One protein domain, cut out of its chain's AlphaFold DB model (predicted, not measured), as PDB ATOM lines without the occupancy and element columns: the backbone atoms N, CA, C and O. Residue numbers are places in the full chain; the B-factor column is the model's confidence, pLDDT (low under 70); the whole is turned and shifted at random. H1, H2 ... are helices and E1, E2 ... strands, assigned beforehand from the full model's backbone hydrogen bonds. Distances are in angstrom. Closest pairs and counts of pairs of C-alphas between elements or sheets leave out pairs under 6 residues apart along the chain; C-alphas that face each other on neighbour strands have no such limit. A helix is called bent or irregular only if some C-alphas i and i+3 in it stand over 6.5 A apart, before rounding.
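What this domain is: This is residues 20 to 139 of the 143 residues of the protein "Putative membrane protein DUF943" of Erwinia rhapontici (UniProt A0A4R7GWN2). A twisted sheet of seven strands curls round one kinked helix, H1, which covers one face of it. Off the sheet, residues 78 to 104, with the small hairpin of E4 and E5, make a lobe at one end of the longest axis; the turn between E8 and E9 is at the other end. The printed part has 120 residues, with E1, E2, H1, E3, E4, E5, E6, E7, E8 and E9 along it. The large sheet is mixed, in the order E1, E2, E3, E6, E7, E8, E9, and the class is mixed, helices and strands. The whole is compact, with a radius of gyration of the C-alphas of 14.7 A and spans of 46, 32 and 25 A.

How they stand to each other: E1, residues 20 to 27, is an edge strand and forms an antiparallel hairpin with E2, residues 30 to 36; N 22 and O 34 are 2.8 A apart. H1, residues 42 to 60, follows, and then E3, residues 71 to 77, parallel to E2 at 25 degrees, with N 33 and O 74 2.8 A apart. E2, H1 and E3 are a strand-helix-strand unit, two parallel neighbour strands with a helix between, and its crossover is right-handed. E4, residues 90 to 92, and E5, residues 102 to 104, form an antiparallel hairpin, with N 103 and O 91 2.8 A apart; both are apart from H1. E6, residues 107 to 113, is antiparallel to E3, with N 111 and O 73 2.8 A apart. E7, residues 119 to 123, E8, residues 126 to 130, and E9, residues 136 to 138, complete a meander with E6, each strand the antiparallel neighbour of the one before. Its pairs include N 122 and O 110, 2.8 A, N 121 and O 128, 2.8 A, and N 129 and O 137, 2.8 A. H1 is on the large sheet, two layers in all; its closest C-alphas to E6 are those of Lys 45 and Ile 109, 6.9 A. In H1, 13 of 15 O i to N i+4 pairs are within hydrogen-bond range.

Where its parts are: E1 begins at C-alpha 20, (277.616, 132.333, 214.597), and is 21.5 A long; E2 is 19.9 A and E3 20.2 A. H1 runs 23.5 A from (270.903, 145.923, 223.649); it is irregular, with C-alphas 51 and 54 7.7 A apart, and has a kink of 57 degrees near residue 54. E6 is 17.8 A long, and E9 ends at C-alpha 138, (274.053, 155.896, 228.417).

The domain as a whole: The C-alphas of Pro 99 and Asn 133, the two farthest apart, are 46.7 A apart. The printed part has no cut. The link from E3 to E4, residues 78 to 89, is long. The mean pLDDT of the printed part is 95.1, and no printed residue is under 70.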
ATOM      1  N   LYS A  20     276.893 132.857 215.758       96.94
ATOM      2  CA  LYS A  20     277.616 132.333 214.597       96.94
ATOM      3  C   LYS A  20     278.167 133.498 213.789       96.94
ATOM      4  O   LYS A  20     277.390 134.299 213.281       96.94
ATOM      5  N   ILE A  21     279.488 133.573 213.655       97.56
ATOM      6  CA  ILE A  21     280.164 134.495 212.734       97.56
ATOM      7  C   ILE A  21     280.210 133.813 211.368       97.56
ATOM      8  O   ILE A  21     280.629 132.660 211.276       97.56
ATOM      9  N   ILE A  22     279.734 134.501 210.332       97.69
ATOM     10  CA  ILE A  22     279.559 133.952 208.982       97.69
ATOM     11  C   ILE A  22     280.618 134.497 208.020       97.69
ATOM     12  O   ILE A  22     281.182 133.737 207.238       97.69
ATOM     13  N   ALA A  23     280.905 135.797 208.102       97.19
ATOM     14  CA  ALA A  23     281.965 136.472 207.360       97.19
ATOM     15  C   ALA A  23     282.437 137.717 208.127       97.19
ATOM     16  O   ALA A  23     281.739 138.206 209.023       97.19
ATOM     17  N   ILE A  24     283.621 138.215 207.776       97.38
ATOM     18  CA  ILE A  24     284.190 139.467 208.282       97.38
ATOM     19  C   ILE A  24     284.802 140.192 207.088       97.38
ATOM     20  O   ILE A  24     285.719 139.661 206.466       97.38
ATOM     21  N   HIS A  25     284.328 141.402 206.816       97.06
ATOM     22  CA  HIS A  25     284.880 142.299 205.804       97.06
ATOM     23  C   HIS A  25     285.635 143.423 206.518       97.06
ATOM     24  O   HIS A  25     285.198 143.887 207.575       97.06
ATOM     25  N   GLN A  26     286.795 143.837 206.006       94.12
ATOM     26  CA  GLN A  26     287.663 144.809 206.684       94.12
ATOM     27  C   GLN A  26     288.143 145.904 205.735       94.12
ATOM     28  O   GLN A  26     288.641 145.609 204.653       94.12
ATOM     29  N   SER A  27     288.101 147.156 206.191       92.88
ATOM     30  CA  SER A  27     288.689 148.297 205.482       92.88
ATOM     31  C   SER A  27     289.344 149.248 206.484       92.88
ATOM     32  O   SER A  27     288.688 149.770 207.383       92.88
ATOM     33  N   GLY A  28     290.664 149.429 206.394       92.69
ATOM     34  CA  GLY A  28     291.431 150.204 207.381       92.69
ATOM     35  C   GLY A  28     291.262 149.671 208.813       92.69
ATOM     36  O   GLY A  28     291.594 148.510 209.078       92.69
ATOM     37  N   SER A  29     290.745 150.526 209.707       95.19
ATOM     38  CA  SER A  29     290.366 150.217 211.097       95.19
ATOM     39  C   SER A  29     288.865 149.918 211.297       95.19
ATOM     40  O   SER A  29     288.394 149.767 212.430       95.19
ATOM     41  N   TYR A  30     288.108 149.776 210.201       96.44
ATOM     42  CA  TYR A  30     286.718 149.312 210.191       96.44
ATOM     43  C   TYR A  30     286.649 147.794 209.979       96.44
ATOM     44  O   TYR A  30     287.466 147.198 209.266       96.44
ATOM     45  N   SER A  31     285.674 147.132 210.602       97.81
ATOM     46  CA  SER A  31     285.384 145.712 210.374       97.81
ATOM     47  C   SER A  31     283.888 145.416 210.489       97.81
ATOM     48  O   SER A  31     283.298 145.569 211.561       97.81
ATOM     49  N   ASP A  32     283.292 144.960 209.393       98.06
ATOM     50  CA  ASP A  32     281.889 144.571 209.289       98.06
ATOM     51  C   ASP A  32     281.762 143.053 209.475       98.06
ATOM     52  O   ASP A  32     282.266 142.256 208.684       98.06
ATOM     53  N   VAL A  33     281.106 142.645 210.560       98.38
ATOM     54  CA  VAL A  33     281.012 141.258 211.029       98.38
ATOM     55  C   VAL A  33     279.601 140.739 210.788       98.38
ATOM     56  O   VAL A  33     278.634 141.223 211.385       98.38
ATOM     57  N   LEU A  34     279.475 139.738 209.923       98.38
ATOM     58  CA  LEU A  34     278.189 139.153 209.550       98.38
ATOM     59  C   LEU A  34     277.854 138.019 210.517       98.38
ATOM     60  O   LEU A  34     278.626 137.065 210.639       98.38
ATOM     61  N   VAL A  35     276.721 138.115 211.215       98.25
ATOM     62  CA  VAL A  35     276.360 137.194 212.305       98.25
ATOM     63  C   VAL A  35     274.948 136.624 212.194       98.25
ATOM     64  O   VAL A  35     274.043 137.238 211.635       98.25
ATOM     65  N   LYS A  36     274.759 135.445 212.793       97.12
ATOM     66  CA  LYS A  36     273.460 134.828 213.100       97.12
ATOM     67  C   LYS A  36     273.374 134.496 214.595       97.12
ATOM     68  O   LYS A  36     274.401 134.376 215.267       97.12
ATOM     69  N   ASP A  37     272.145 134.356 215.097       95.06
ATOM     70  CA  ASP A  37     271.829 134.071 216.509       95.06
ATOM     71  C   ASP A  37     272.402 135.111 217.506       95.06
ATOM     72  O   ASP A  37     272.818 134.771 218.612       95.06
ATOM     73  N   TYR A  38     272.455 136.391 217.112       95.62
ATOM     74  CA  TYR A  38     272.994 137.476 217.947       95.62
ATOM     75  C   TYR A  38     272.041 137.871 219.098       95.62
ATOM     76  O   TYR A  38     270.822 137.804 218.920       95.62
ATOM     77  N   PRO A  39     272.547 138.326 220.267       95.81
ATOM     78  CA  PRO A  39     271.707 138.750 221.386       95.81
ATOM     79  C   PRO A  39     270.644 139.792 221.015       95.81
ATOM     80  O   PRO A  39     270.928 140.823 220.403       95.81
ATOM     81  N   LEU A  40     269.406 139.524 221.439       92.31
ATOM     82  CA  LEU A  40     268.238 140.345 221.104       92.31
ATOM     83  C   LEU A  40     268.200 141.676 221.873       92.31
ATOM     84  O   LEU A  40     267.759 142.688 221.332       92.31
ATOM     85  N   THR A  41     268.642 141.683 223.135       95.06
ATOM     86  CA  THR A  41     268.616 142.873 223.999       95.06
ATOM     87  C   THR A  41     269.887 143.697 223.838       95.06
ATOM     88  O   THR A  41     270.984 143.150 223.767       95.06
ATOM     89  N   ASP A  42     269.758 145.024 223.840       97.31
ATOM     90  CA  ASP A  42     270.903 145.923 223.649       97.31
ATOM     91  C   ASP A  42     271.996 145.748 224.717       97.31
ATOM     92  O   ASP A  42     273.177 145.779 224.379       97.31
ATOM     93  N   THR A  43     271.627 145.450 225.969       95.81
ATOM     94  CA  THR A  43     272.581 145.044 227.014       95.81
ATOM     95  C   THR A  43     273.324 143.764 226.624       95.81
ATOM     96  O   THR A  43     274.548 143.761 226.585       95.81
ATOM     97  N   GLY A  44     272.603 142.713 226.213       96.00
ATOM     98  CA  GLY A  44     273.206 141.437 225.816       96.00
ATOM     99  C   GLY A  44     274.150 141.547 224.613       96.00
ATOM    100  O   GLY A  44     275.121 140.797 224.537       96.00
ATOM    101  N   LYS A  45     273.918 142.497 223.696       97.44
ATOM    102  CA  LYS A  45     274.840 142.806 222.585       97.44
ATOM    103  C   LYS A  45     276.172 143.367 223.094       97.44
ATOM    104  O   LYS A  45     277.232 142.939 222.642       97.44
ATOM    105  N   MET A  46     276.117 144.303 224.045       97.94
ATOM    106  CA  MET A  46     277.305 144.911 224.659       97.94
ATOM    107  C   MET A  46     278.056 143.898 225.537       97.94
ATOM    108  O   MET A  46     279.270 143.751 225.397       97.94
ATOM    109  N   ASP A  47     277.338 143.129 226.360       96.69
ATOM    110  CA  ASP A  47     277.905 142.070 227.207       96.69
ATOM    111  C   ASP A  47     278.590 140.981 226.370       96.69
ATOM    112  O   ASP A  47     279.687 140.522 226.702       96.69
ATOM    113  N   TRP A  48     277.978 140.580 225.247       97.38
ATOM    114  CA  TRP A  48     278.577 139.607 224.336       97.38
ATOM    115  C   TRP A  48     279.869 140.138 223.717       97.38
ATOM    116  O   TRP A  48     280.855 139.400 223.685       97.38
ATOM    117  N   TRP A  49     279.917 141.403 223.287       97.75
ATOM    118  CA  TRP A  49     281.171 142.002 222.822       97.75
ATOM    119  C   TRP A  49     282.241 141.980 223.919       97.75
ATOM    120  O   TRP A  49     283.336 141.465 223.693       97.75
ATOM    121  N   LEU A  50     281.923 142.478 225.120       97.00
ATOM    122  CA  LEU A  50     282.873 142.546 226.235       97.00
ATOM    123  C   LEU A  50     283.438 141.170 226.608       97.00
ATOM    124  O   LEU A  50     284.627 141.066 226.906       97.00
ATOM    125  N   LYS A  51     282.612 140.120 226.531       96.81
ATOM    126  CA  LYS A  51     283.000 138.729 226.796       96.81
ATOM    127  C   LYS A  51     283.822 138.080 225.675       96.81
ATOM    128  O   LYS A  51     284.627 137.202 225.969       96.81
ATOM    129  N   ASN A  52     283.616 138.455 224.410       97.38
ATOM    130  CA  ASN A  52     284.201 137.745 223.261       97.38
ATOM    131  C   ASN A  52     285.322 138.510 222.537       97.38
ATOM    132  O   ASN A  52     286.054 137.884 221.776       97.38
ATOM    133  N   LYS A  53     285.505 139.818 222.770       96.31
ATOM    134  CA  LYS A  53     286.478 140.672 222.054       96.31
ATOM    135  C   LYS A  53     287.907 140.113 221.978       96.31
ATOM    136  O   LYS A  53     288.524 140.207 220.925       96.31
ATOM    137  N   GLU A  54     288.405 139.464 223.032       97.06
ATOM    138  CA  GLU A  54     289.751 138.865 223.019       97.06
ATOM    139  C   GLU A  54     289.820 137.614 222.126       97.06
ATOM    140  O   GLU A  54     290.761 137.446 221.358       97.06
ATOM    141  N   VAL A  55     288.774 136.777 222.142       96.38
ATOM    142  CA  VAL A  55     288.646 135.596 221.264       96.38
ATOM    143  C   VAL A  55     288.476 136.019 219.801       96.38
ATOM    144  O   VAL A  55     288.981 135.356 218.895       96.38
ATOM    145  N   LEU A  56     287.789 137.140 219.556       97.00
ATOM    146  CA  LEU A  56     287.700 137.749 218.230       97.00
ATOM    147  C   LEU A  56     289.066 138.264 217.752       97.00
ATOM    148  O   LEU A  56     289.403 138.105 216.575       97.00
ATOM    149  N   LYS A  57     289.869 138.825 218.665       96.50
ATOM    150  CA  LYS A  57     291.204 139.339 218.357       96.50
ATOM    151  C   LYS A  57     292.192 138.219 218.061       96.50
ATOM    152  O   LYS A  57     292.920 138.313 217.078       96.50
ATOM    153  N   GLU A  58     292.161 137.151 218.852       97.25
ATOM    154  CA  GLU A  58     292.960 135.938 218.654       97.25
ATOM    155  C   GLU A  58     292.644 135.255 217.311       97.25
ATOM    156  O   GLU A  58     293.556 134.944 216.547       97.25
ATOM    157  N   LYS A  59     291.359 135.032 217.001       96.81
ATOM    158  CA  LYS A  59     290.948 134.168 215.875       96.81
ATOM    159  C   LYS A  59     290.749 134.884 214.546       96.81
ATOM    160  O   LYS A  59     290.877 134.252 213.501       96.81
ATOM    161  N   TYR A  60     290.411 136.172 214.576       95.75
ATOM    162  CA  TYR A  60     290.051 136.944 213.381       95.75
ATOM    163  C   TYR A  60     290.783 138.289 213.278       95.75
ATOM    164  O   TYR A  60     290.499 139.070 212.375       95.75
ATOM    165  N   ASN A  61     291.707 138.589 214.197       94.75
ATOM    166  CA  ASN A  61     292.437 139.859 214.260       94.75
ATOM    167  C   ASN A  61     291.543 141.116 214.426       94.75
ATOM    168  O   ASN A  61     292.019 142.235 214.217       94.75
ATOM    169  N   ILE A  62     290.276 140.965 214.851       95.38
ATOM    170  CA  ILE A  62     289.354 142.088 215.115       95.38
ATOM    171  C   ILE A  62     289.207 142.359 216.626       95.38
ATOM    172  O   ILE A  62     289.095 141.411 217.395       95.38
ATOM    173  N   PRO A  63     289.171 143.622 217.087       95.31
ATOM    174  CA  PRO A  63     289.293 144.843 216.298       95.31
ATOM    175  C   PRO A  63     290.710 145.020 215.741       95.31
ATOM    176  O   PRO A  63     291.688 144.532 216.316       95.31
ATOM    177  N   LYS A  64     290.822 145.740 214.627       94.25
ATOM    178  CA  LYS A  64     292.091 146.116 214.001       94.25
ATOM    179  C   LYS A  64     292.268 147.629 214.170       94.25
ATOM    180  O   LYS A  64     291.640 148.366 213.419       94.25
ATOM    181  N   PRO A  65     293.034 148.096 215.171       95.00
ATOM    182  CA  PRO A  65     293.232 149.523 215.359       95.00
ATOM    183  C   PRO A  65     294.029 150.166 214.223       95.00
ATOM    184  O   PRO A  65     294.845 149.498 213.583       95.00
ATOM    185  N   ASP A  66     293.806 151.458 214.009       95.25
ATOM    186  CA  ASP A  66     294.735 152.343 213.300       95.25
ATOM    187  C   ASP A  66     295.913 152.770 214.204       95.25
ATOM    188  O   ASP A  66     296.027 152.343 215.355       95.25
ATOM    189  N   GLU A  67     296.824 153.585 213.665       94.81
ATOM    190  CA  GLU A  67     298.042 154.053 214.352       94.81
ATOM    191  C   GLU A  67     297.739 154.897 215.604       94.81
ATOM    192  O   GLU A  67     298.476 154.834 216.585       94.81
ATOM    193  N   ASP A  68     296.614 155.620 215.596       93.75
ATOM    194  CA  ASP A  68     296.083 156.397 216.726       93.75
ATOM    195  C   ASP A  68     295.358 155.487 217.756       93.75
ATOM    196  O   ASP A  68     294.867 155.956 218.784       93.75
ATOM    197  N   GLY A  69     295.272 154.173 217.510       93.88
ATOM    198  CA  GLY A  69     294.605 153.190 218.372       93.88
ATOM    199  C   GLY A  69     293.075 153.152 218.244       93.88
ATOM    200  O   GLY A  69     292.415 152.463 219.034       93.88
ATOM    201  N   GLY A  70     292.507 153.873 217.274       96.56
ATOM    202  CA  GLY A  70     291.076 153.915 216.991       96.56
ATOM    203  C   GLY A  70     290.589 152.691 216.214       96.56
ATOM    204  O   GLY A  70     291.350 152.063 215.483       96.56
ATOM    205  N   TYR A  71     289.321 152.311 216.389       97.44
ATOM    206  CA  TYR A  71     288.674 151.286 215.559       97.44
ATOM    207  C   TYR A  71     287.151 151.404 215.551       97.44
ATOM    208  O   TYR A  71     286.545 151.918 216.497       97.44
ATOM    209  N   HIS A  72     286.529 150.799 214.538       97.69
ATOM    210  CA  HIS A  72     285.087 150.576 214.480       97.69
ATOM    211  C   HIS A  72     284.765 149.131 214.078       97.69
ATOM    212  O   HIS A  72     285.166 148.664 213.017       97.69
ATOM    213  N   VAL A  73     283.996 148.421 214.904       98.56
ATOM    214  CA  VAL A  73     283.456 147.094 214.565       98.56
ATOM    215  C   VAL A  73     281.941 147.185 214.480       98.56
ATOM    216  O   VAL A  73     281.296 147.709 215.390       98.56
ATOM    217  N   VAL A  74     281.347 146.687 213.400       98.50
ATOM    218  CA  VAL A  74     279.894 146.707 213.196       98.50
ATOM    219  C   VAL A  74     279.386 145.290 213.019       98.50
ATOM    220  O   VAL A  74     279.875 144.554 212.171       98.50
ATOM    221  N   PHE A  75     278.386 144.908 213.807       98.56
ATOM    222  CA  PHE A  75     277.737 143.607 213.693       98.56
ATOM    223  C   PHE A  75     276.436 143.749 212.903       98.56
ATOM    224  O   PHE A  75     275.586 144.586 213.232       98.56
ATOM    225  N   TRP A  76     276.279 142.915 211.879       98.38
ATOM    226  CA  TRP A  76     275.135 142.912 210.970       98.38
ATOM    227  C   TRP A  76     274.409 141.573 211.023       98.38
ATOM    228  O   TRP A  76     275.034 140.513 210.980       98.38
ATOM    229  N   ASP A  77     273.081 141.629 211.089       97.44
ATOM    230  CA  ASP A  77     272.236 140.446 210.974       97.44
ATOM    231  C   ASP A  77     272.308 139.877 209.548       97.44
ATOM    232  O   ASP A  77     271.908 140.515 208.572       97.44
ATOM    233  N   PHE A  78     272.813 138.650 209.448       97.12
ATOM    234  CA  PHE A  78     272.970 137.911 208.204       97.12
ATOM    235  C   PHE A  78     271.828 136.912 207.959       97.12
ATOM    236  O   PHE A  78     271.971 136.025 207.111       97.12
ATOM    237  N   ASP A  79     270.689 136.978 208.666       92.12
ATOM    238  CA  ASP A  79     269.717 135.881 208.594       92.12
ATOM    239  C   ASP A  79     269.167 135.647 207.183       92.12
ATOM    240  O   ASP A  79     268.990 134.497 206.770       92.12
ATOM    241  N   LYS A  80     269.016 136.734 206.418       93.31
ATOM    242  CA  LYS A  80     268.568 136.743 205.018       93.31
ATOM    243  C   LYS A  80     269.655 136.357 204.000       93.31
ATOM    244  O   LYS A  80     269.303 136.141 202.838       93.31
ATOM    245  N   GLY A  81     270.927 136.282 204.396       95.44
ATOM    246  CA  GLY A  81     272.075 136.008 203.523       95.44
ATOM    247  C   GLY A  81     272.363 137.085 202.465       95.44
ATOM    248  O   GLY A  81     271.627 138.070 202.343       95.44
ATOM    249  N   TYR A  82     273.425 136.869 201.677       96.12
ATOM    250  CA  TYR A  82     273.835 137.777 200.602       96.12
ATOM    251  C   TYR A  82     272.730 138.023 199.564       96.12
ATOM    252  O   TYR A  82     271.884 137.170 199.272       96.12
ATOM    253  N   LYS A  83     272.770 139.225 198.998       94.12
ATOM    254  CA  LYS A  83     271.834 139.813 198.045       94.12
ATOM    255  C   LYS A  83     272.591 140.354 196.847       94.12
ATOM    256  O   LYS A  83     273.776 140.655 196.934       94.12
ATOM    257  N   GLU A  84     271.859 140.502 195.752       93.50
ATOM    258  CA  GLU A  84     272.377 141.130 194.546       93.50
ATOM    259  C   GLU A  84     272.470 142.658 194.714       93.50
ATOM    260  O   GLU A  84     271.648 143.255 195.429       93.50
ATOM    261  N   GLU A  85     273.444 143.293 194.056       83.94
ATOM    262  CA  GLU A  85     273.423 144.742 193.806       83.94
ATOM    263  C   GLU A  85     272.082 145.149 193.168       83.94
ATOM    264  O   GLU A  85     271.506 144.423 192.354       83.94
ATOM    265  N   GLY A  86     271.513 146.287 193.576       76.06
ATOM    266  CA  GLY A  86     270.161 146.648 193.154       76.06
ATOM    267  C   GLY A  86     269.641 147.964 193.726       76.06
ATOM    268  O   GLY A  86     270.355 148.707 194.386       76.06
ATOM    269  N   LYS A  87     268.357 148.247 193.475       70.50
ATOM    270  CA  LYS A  87     267.714 149.565 193.680       70.50
ATOM    271  C   LYS A  87     267.489 149.999 195.143       70.50
ATOM    272  O   LYS A  87     266.747 150.951 195.373       70.50
ATOM    273  N   TYR A  88     268.061 149.303 196.122       79.81
ATOM    274  CA  TYR A  88     267.879 149.580 197.550       79.81
ATOM    275  C   TYR A  88     269.224 149.875 198.207       79.81
ATOM    276  O   TYR A  88     270.235 149.299 197.815       79.81
ATOM    277  N   ASP A  89     269.218 150.721 199.238       87.88
ATOM    278  CA  ASP A  89     270.416 151.056 200.009       87.88
ATOM    279  C   ASP A  89     270.930 149.840 200.804       87.88
ATOM    280  O   ASP A  89     270.505 149.561 201.928       87.88
ATOM    281  N   ARG A  90     271.833 149.080 200.181       92.38
ATOM    282  CA  ARG A  90     272.484 147.886 200.730       92.38
ATOM    283  C   ARG A  90     273.893 148.197 201.213       92.38
ATOM    284  O   ARG A  90     274.495 149.186 200.806       92.38
ATOM    285  N   LEU A  91     274.408 147.371 202.119       94.06
ATOM    286  CA  LEU A  91     275.845 147.338 202.386       94.06
ATOM    287  C   LEU A  91     276.452 146.319 201.424       94.06
ATOM    288  O   LEU A  91     275.996 145.180 201.404       94.06
ATOM    289  N   CYS A  92     277.421 146.740 200.619       94.88
ATOM    290  CA  CYS A  92     278.123 145.899 199.655       94.88
ATOM    291  C   CYS A  92     279.611 145.864 200.001       94.88
ATOM    292  O   CYS A  92     280.146 146.853 200.503       94.88
ATOM    293  N   PHE A  93     280.252 144.724 199.757       95.38
ATOM    294  CA  PHE A  93     281.618 144.444 200.187       95.38
ATOM    295  C   PHE A  93     282.566 144.407 198.985       95.38
ATOM    296  O   PHE A  93     282.346 143.655 198.036       95.38
ATOM    297  N   GLU A  94     283.602 145.248 199.015       92.44
ATOM    298  CA  GLU A  94     284.549 145.443 197.903       92.44
ATOM    299  C   GLU A  94     285.497 144.245 197.707       92.44
ATOM    300  O   GLU A  94     286.014 144.029 196.612       92.44
ATOM    301  N   ASP A  95     285.689 143.428 198.746       94.38
ATOM    302  CA  ASP A  95     286.447 142.173 198.716       94.38
ATOM    303  C   ASP A  95     285.657 140.989 198.118       94.38
ATOM    304  O   ASP A  95     286.202 139.896 197.953       94.38
ATOM    305  N   MET A  96     284.387 141.194 197.745       94.19
ATOM    306  CA  MET A  96     283.531 140.192 197.109       94.19
ATOM    307  C   MET A  96     283.167 140.567 195.669       94.19
ATOM    308  O   MET A  96     282.732 141.679 195.381       94.19
ATOM    309  N   HIS A  97     283.253 139.597 194.754       92.38
ATOM    310  CA  HIS A  97     282.830 139.806 193.369       92.38
ATOM    311  C   HIS A  97     281.289 139.878 193.247       92.38
ATOM    312  O   HIS A  97     280.592 139.041 193.837       92.38
ATOM    313  N   PRO A  98     280.739 140.821 192.454       91.81
ATOM    314  CA  PRO A  98     279.321 140.849 192.091       91.81
ATOM    315  C   PRO A  98     278.852 139.553 191.384       91.81
ATOM    316  O   PRO A  98     279.666 138.766 190.903       91.81
ATOM    317  N   PRO A  99     277.534 139.288 191.287       91.50
ATOM    318  CA  PRO A  99     276.443 140.159 191.716       91.50
ATOM    319  C   PRO A  99     276.108 140.060 193.210       91.50
ATOM    320  O   PRO A  99     275.435 140.951 193.705       91.50
ATOM    321  N   LYS A 100     276.514 138.997 193.926       94.12
ATOM    322  CA  LYS A 100     276.042 138.663 195.296       94.12
ATOM    323  C   LYS A 100     277.023 139.054 196.407       94.12
ATOM    324  O   LYS A 100     277.336 138.252 197.283       94.12
ATOM    325  N   ASN A 101     277.472 140.299 196.362       95.62
ATOM    326  CA  ASN A 101     278.425 140.936 197.273       95.62
ATOM    327  C   ASN A 101     277.762 141.840 198.337       95.62
ATOM    328  O   ASN A 101     278.470 142.534 199.062       95.62
ATOM    329  N   CYS A 102     276.425 141.858 198.449       95.56
ATOM    330  CA  CYS A 102     275.699 142.804 199.308       95.56
ATOM    331  C   CYS A 102     274.807 142.150 200.375       95.56
ATOM    332  O   CYS A 102     274.422 140.990 200.255       95.56
ATOM    333  N   ILE A 103     274.385 142.916 201.384       95.81
ATOM    334  CA  ILE A 103     273.357 142.557 202.375       95.81
ATOM    335  C   ILE A 103     272.348 143.696 202.593       95.81
ATOM    336  O   ILE A 103     272.623 144.868 202.331       95.81
ATOM    337  N   ASP A 104     271.165 143.351 203.106       94.06
ATOM    338  CA  ASP A 104     270.203 144.338 203.610       94.06
ATOM    339  C   ASP A 104     270.739 144.935 204.941       94.06
ATOM    340  O   ASP A 104     271.283 144.199 205.766       94.06
ATOM    341  N   LYS A 105     270.620 146.256 205.169       93.69
ATOM    342  CA  LYS A 105     271.310 146.991 206.264       93.69
ATOM    343  C   LYS A 105     270.731 146.782 207.680       93.69
ATOM    344  O   LYS A 105     270.396 147.737 208.384       93.69
ATOM    345  N   ASN A 106     270.667 145.538 208.148       95.19
ATOM    346  CA  ASN A 106     270.191 145.179 209.488       95.19
ATOM    347  C   ASN A 106     271.307 145.318 210.550       95.19
ATOM    348  O   ASN A 106     271.902 144.329 210.986       95.19
ATOM    349  N   LYS A 107     271.630 146.550 210.964       96.56
ATOM    350  CA  LYS A 107     272.663 146.809 211.989       96.56
ATOM    351  C   LYS A 107     272.202 146.361 213.383       96.56
ATOM    352  O   LYS A 107     271.161 146.805 213.863       96.56
ATOM    353  N   LEU A 108     273.012 145.550 214.066       98.06
ATOM    354  CA  LEU A 108     272.737 145.058 215.422       98.06
ATOM    355  C   LEU A 108     273.358 145.954 216.501       98.06
ATOM    356  O   LEU A 108     272.666 146.353 217.443       98.06
ATOM    357  N   ILE A 109     274.654 146.245 216.350       98.56
ATOM    358  CA  ILE A 109     275.481 147.095 217.219       98.56
ATOM    359  C   ILE A 109     276.691 147.614 216.420       98.56
ATOM    360  O   ILE A 109     277.256 146.890 215.599       98.56
ATOM    361  N   THR A 110     277.107 148.854 216.668       98.56
ATOM    362  CA  THR A 110     278.457 149.347 216.345       98.56
ATOM    363  C   THR A 110     279.226 149.540 217.647       98.56
ATOM    364  O   THR A 110     278.696 150.129 218.588       98.56
ATOM    365  N   VAL A 111     280.466 149.061 217.688       98.56
ATOM    366  CA  VAL A 111     281.440 149.324 218.749       98.56
ATOM    367  C   VAL A 111     282.508 150.258 218.197       98.56
ATOM    368  O   VAL A 111     283.164 149.918 217.211       98.56
ATOM    369  N   GLY A 112     282.684 151.419 218.814       97.94
ATOM    370  CA  GLY A 112     283.794 152.326 218.540       97.94
ATOM    371  C   GLY A 112     284.822 152.298 219.666       97.94
ATOM    372  O   GLY A 112     284.468 152.128 220.831       97.94
ATOM    373  N   ARG A 113     286.094 152.514 219.335       97.31
ATOM    374  CA  ARG A 113     287.108 153.023 220.269       97.31
ATOM    375  C   ARG A 113     287.770 154.222 219.615       97.31
ATOM    376  O   ARG A 113     288.191 154.128 218.466       97.31
ATOM    377  N   ASN A 114     287.877 155.330 220.339       94.31
ATOM    378  CA  ASN A 114     288.644 156.484 219.882       94.31
ATOM    379  C   ASN A 114     290.092 156.440 220.399       94.31
ATOM    380  O   ASN A 114     290.435 155.664 221.294       94.31
ATOM    381  N   LYS A 115     290.931 157.337 219.878       92.75
ATOM    382  CA  LYS A 115     292.343 157.473 220.267       92.75
ATOM    383  C   LYS A 115     292.616 157.896 221.712       92.75
ATOM    384  O   LYS A 115     293.748 157.851 222.175       92.75
ATOM    385  N   TYR A 116     291.576 158.281 222.446       92.69
ATOM    386  CA  TYR A 116     291.634 158.539 223.886       92.69
ATOM    387  C   TYR A 116     291.202 157.306 224.702       92.69
ATOM    388  O   TYR A 116     290.877 157.423 225.878       92.69
ATOM    389  N   ASN A 117     291.169 156.126 224.071       91.62
ATOM    390  CA  ASN A 117     290.739 154.830 224.606       91.62
ATOM    391  C   ASN A 117     289.267 154.724 225.038       91.62
ATOM    392  O   ASN A 117     288.830 153.637 225.425       91.62
ATOM    393  N   VAL A 118     288.475 155.790 224.895       95.19
ATOM    394  CA  VAL A 118     287.036 155.761 225.181       95.19
ATOM    395  C   VAL A 118     286.366 154.805 224.201       95.19
ATOM    396  O   VAL A 118     286.464 154.981 222.984       95.19
ATOM    397  N   THR A 119     285.691 153.793 224.744       97.62
ATOM    398  CA  THR A 119     284.924 152.808 223.974       97.62
ATOM    399  C   THR A 119     283.440 153.169 224.025       97.62
ATOM    400  O   THR A 119     282.897 153.402 225.109       97.62
ATOM    401  N   ASP A 120     282.779 153.217 222.868       97.88
ATOM    402  CA  ASP A 120     281.346 153.483 222.738       97.88
ATOM    403  C   ASP A 120     280.590 152.325 222.079       97.88
ATOM    404  O   ASP A 120     281.127 151.561 221.274       97.88
ATOM    405  N   PHE A 121     279.316 152.215 222.437       98.44
ATOM    406  CA  PHE A 121     278.364 151.262 221.894       98.44
ATOM    407  C   PHE A 121     277.179 152.020 221.310       98.44
ATOM    408  O   PHE A 121     276.403 152.643 222.039       98.44
ATOM    409  N   THR A 122     277.002 151.930 219.997       98.38
ATOM    410  CA  THR A 122     275.836 152.461 219.292       98.38
ATOM    411  C   THR A 122     274.882 151.313 218.959       98.38
ATOM    412  O   THR A 122     275.199 150.427 218.163       98.38
ATOM    413  N   VAL A 123     273.705 151.337 219.584       97.88
ATOM    414  CA  VAL A 123     272.646 150.314 219.514       97.88
ATOM    415  C   VAL A 123     271.276 150.970 219.292       97.88
ATOM    416  O   VAL A 123     271.154 152.195 219.331       97.88
ATOM    417  N   SER A 124     270.221 150.177 219.081       96.06
ATOM    418  CA  SER A 124     268.849 150.670 218.861       96.06
ATOM    419  C   SER A 124     268.355 151.630 219.951       96.06
ATOM    420  O   SER A 124     267.724 152.641 219.651       96.06
ATOM    421  N   GLY A 125     268.678 151.358 221.217       94.94
ATOM    422  CA  GLY A 125     268.337 152.207 222.355       94.94
ATOM    423  C   GLY A 125     269.134 153.514 222.450       94.94
ATOM    424  O   GLY A 125     268.791 154.351 223.287       94.94
ATOM    425  N   GLY A 126     270.181 153.716 221.644       96.50
ATOM    426  CA  GLY A 126     271.022 154.917 221.624       96.50
ATOM    427  C   GLY A 126     272.520 154.621 221.747       96.50
ATOM    428  O   GLY A 126     272.975 153.516 221.469       96.50
ATOM    429  N   VAL A 127     273.287 155.630 222.173       97.62
ATOM    430  CA  VAL A 127     274.741 155.525 222.384       97.62
ATOM    431  C   VAL A 127     275.052 155.379 223.871       97.62
ATOM    432  O   VAL A 127     274.465 156.077 224.703       97.62
ATOM    433  N   TYR A 128     275.983 154.494 224.197       98.00
ATOM    434  CA  TYR A 128     276.472 154.207 225.543       98.00
ATOM    435  C   TYR A 128     278.005 154.251 225.542       98.00
ATOM    436  O   TYR A 128     278.619 153.968 224.520       98.00
ATOM    437  N   PHE A 129     278.623 154.589 226.669       97.25
ATOM    438  CA  PHE A 129     280.077 154.597 226.841       97.25
ATOM    439  C   PHE A 129     280.494 153.599 227.916       97.25
ATOM    440  O   PHE A 129     279.827 153.494 228.947       97.25
ATOM    441  N   LEU A 130     281.609 152.908 227.693       96.81
ATOM    442  CA  LEU A 130     282.295 152.131 228.720       96.81
ATOM    443  C   LEU A 130     283.190 153.066 229.546       96.81
ATOM    444  O   LEU A 130     284.006 153.795 228.984       96.81
ATOM    445  N   GLN A 131     283.031 153.043 230.865       93.06
ATOM    446  CA  GLN A 131     283.902 153.730 231.820       93.06
ATOM    447  C   GLN A 131     285.040 152.813 232.298       93.06
ATOM    448  O   GLN A 131     284.912 151.589 232.270       93.06
ATOM    449  N   ASP A 132     286.124 153.396 232.819       90.12
ATOM    450  CA  ASP A 132     287.309 152.661 233.305       90.12
ATOM    451  C   ASP A 132     287.005 151.704 234.474       90.12
ATOM    452  O   ASP A 132     287.699 150.713 234.686       90.12
ATOM    453  N   ASN A 133     285.925 151.973 235.214       90.50
ATOM    454  CA  ASN A 133     285.379 151.113 236.271       90.50
ATOM    455  C   ASN A 133     284.543 149.922 235.737       90.50
ATOM    456  O   ASN A 133     283.963 149.181 236.528       90.50
ATOM    457  N   GLY A 134     284.439 149.756 234.414       90.50
ATOM    458  CA  GLY A 134     283.649 148.720 233.742       90.50
ATOM    459  C   GLY A 134     282.157 149.032 233.570       90.50
ATOM    460  O   GLY A 134     281.448 148.235 232.957       90.50
ATOM    461  N   LEU A 135     281.653 150.166 234.071       94.06
ATOM    462  CA  LEU A 135     280.240 150.533 233.936       94.06
ATOM    463  C   LEU A 135     279.916 151.033 232.523       94.06
ATOM    464  O   LEU A 135     280.642 151.839 231.940       94.06
ATOM    465  N   ILE A 136     278.767 150.601 232.002       96.31
ATOM    466  CA  ILE A 136     278.207 151.079 230.735       96.31
ATOM    467  C   ILE A 136     277.197 152.194 231.032       96.31
ATOM    468  O   ILE A 136     276.135 151.947 231.605       96.31
ATOM    469  N   VAL A 137     277.502 153.426 230.623       96.19
ATOM    470  CA  VAL A 137     276.675 154.611 230.899       96.19
ATOM    471  C   VAL A 137     276.084 155.168 229.608       96.19
ATOM    472  O   VAL A 137     276.796 155.471 228.653       96.19
ATOM    473  N   LYS A 138     274.758 155.334 229.574       96.50
ATOM    474  CA  LYS A 138     274.053 155.896 228.417       96.50
ATOM    475  C   LYS A 138     274.417 157.366 228.209       96.50
ATOM    476  O   LYS A 138     274.324 158.165 229.142       96.50
ATOM    477  N   ARG A 139     274.748 157.751 226.974       93.75
ATOM    478  CA  ARG A 139     274.947 159.155 226.593       93.75
ATOM    479  C   ARG A 139     273.635 159.914 226.783       93.75
ATOM    480  O   ARG A 139     272.668 159.668 226.059       93.75
TER     481      ARG A 139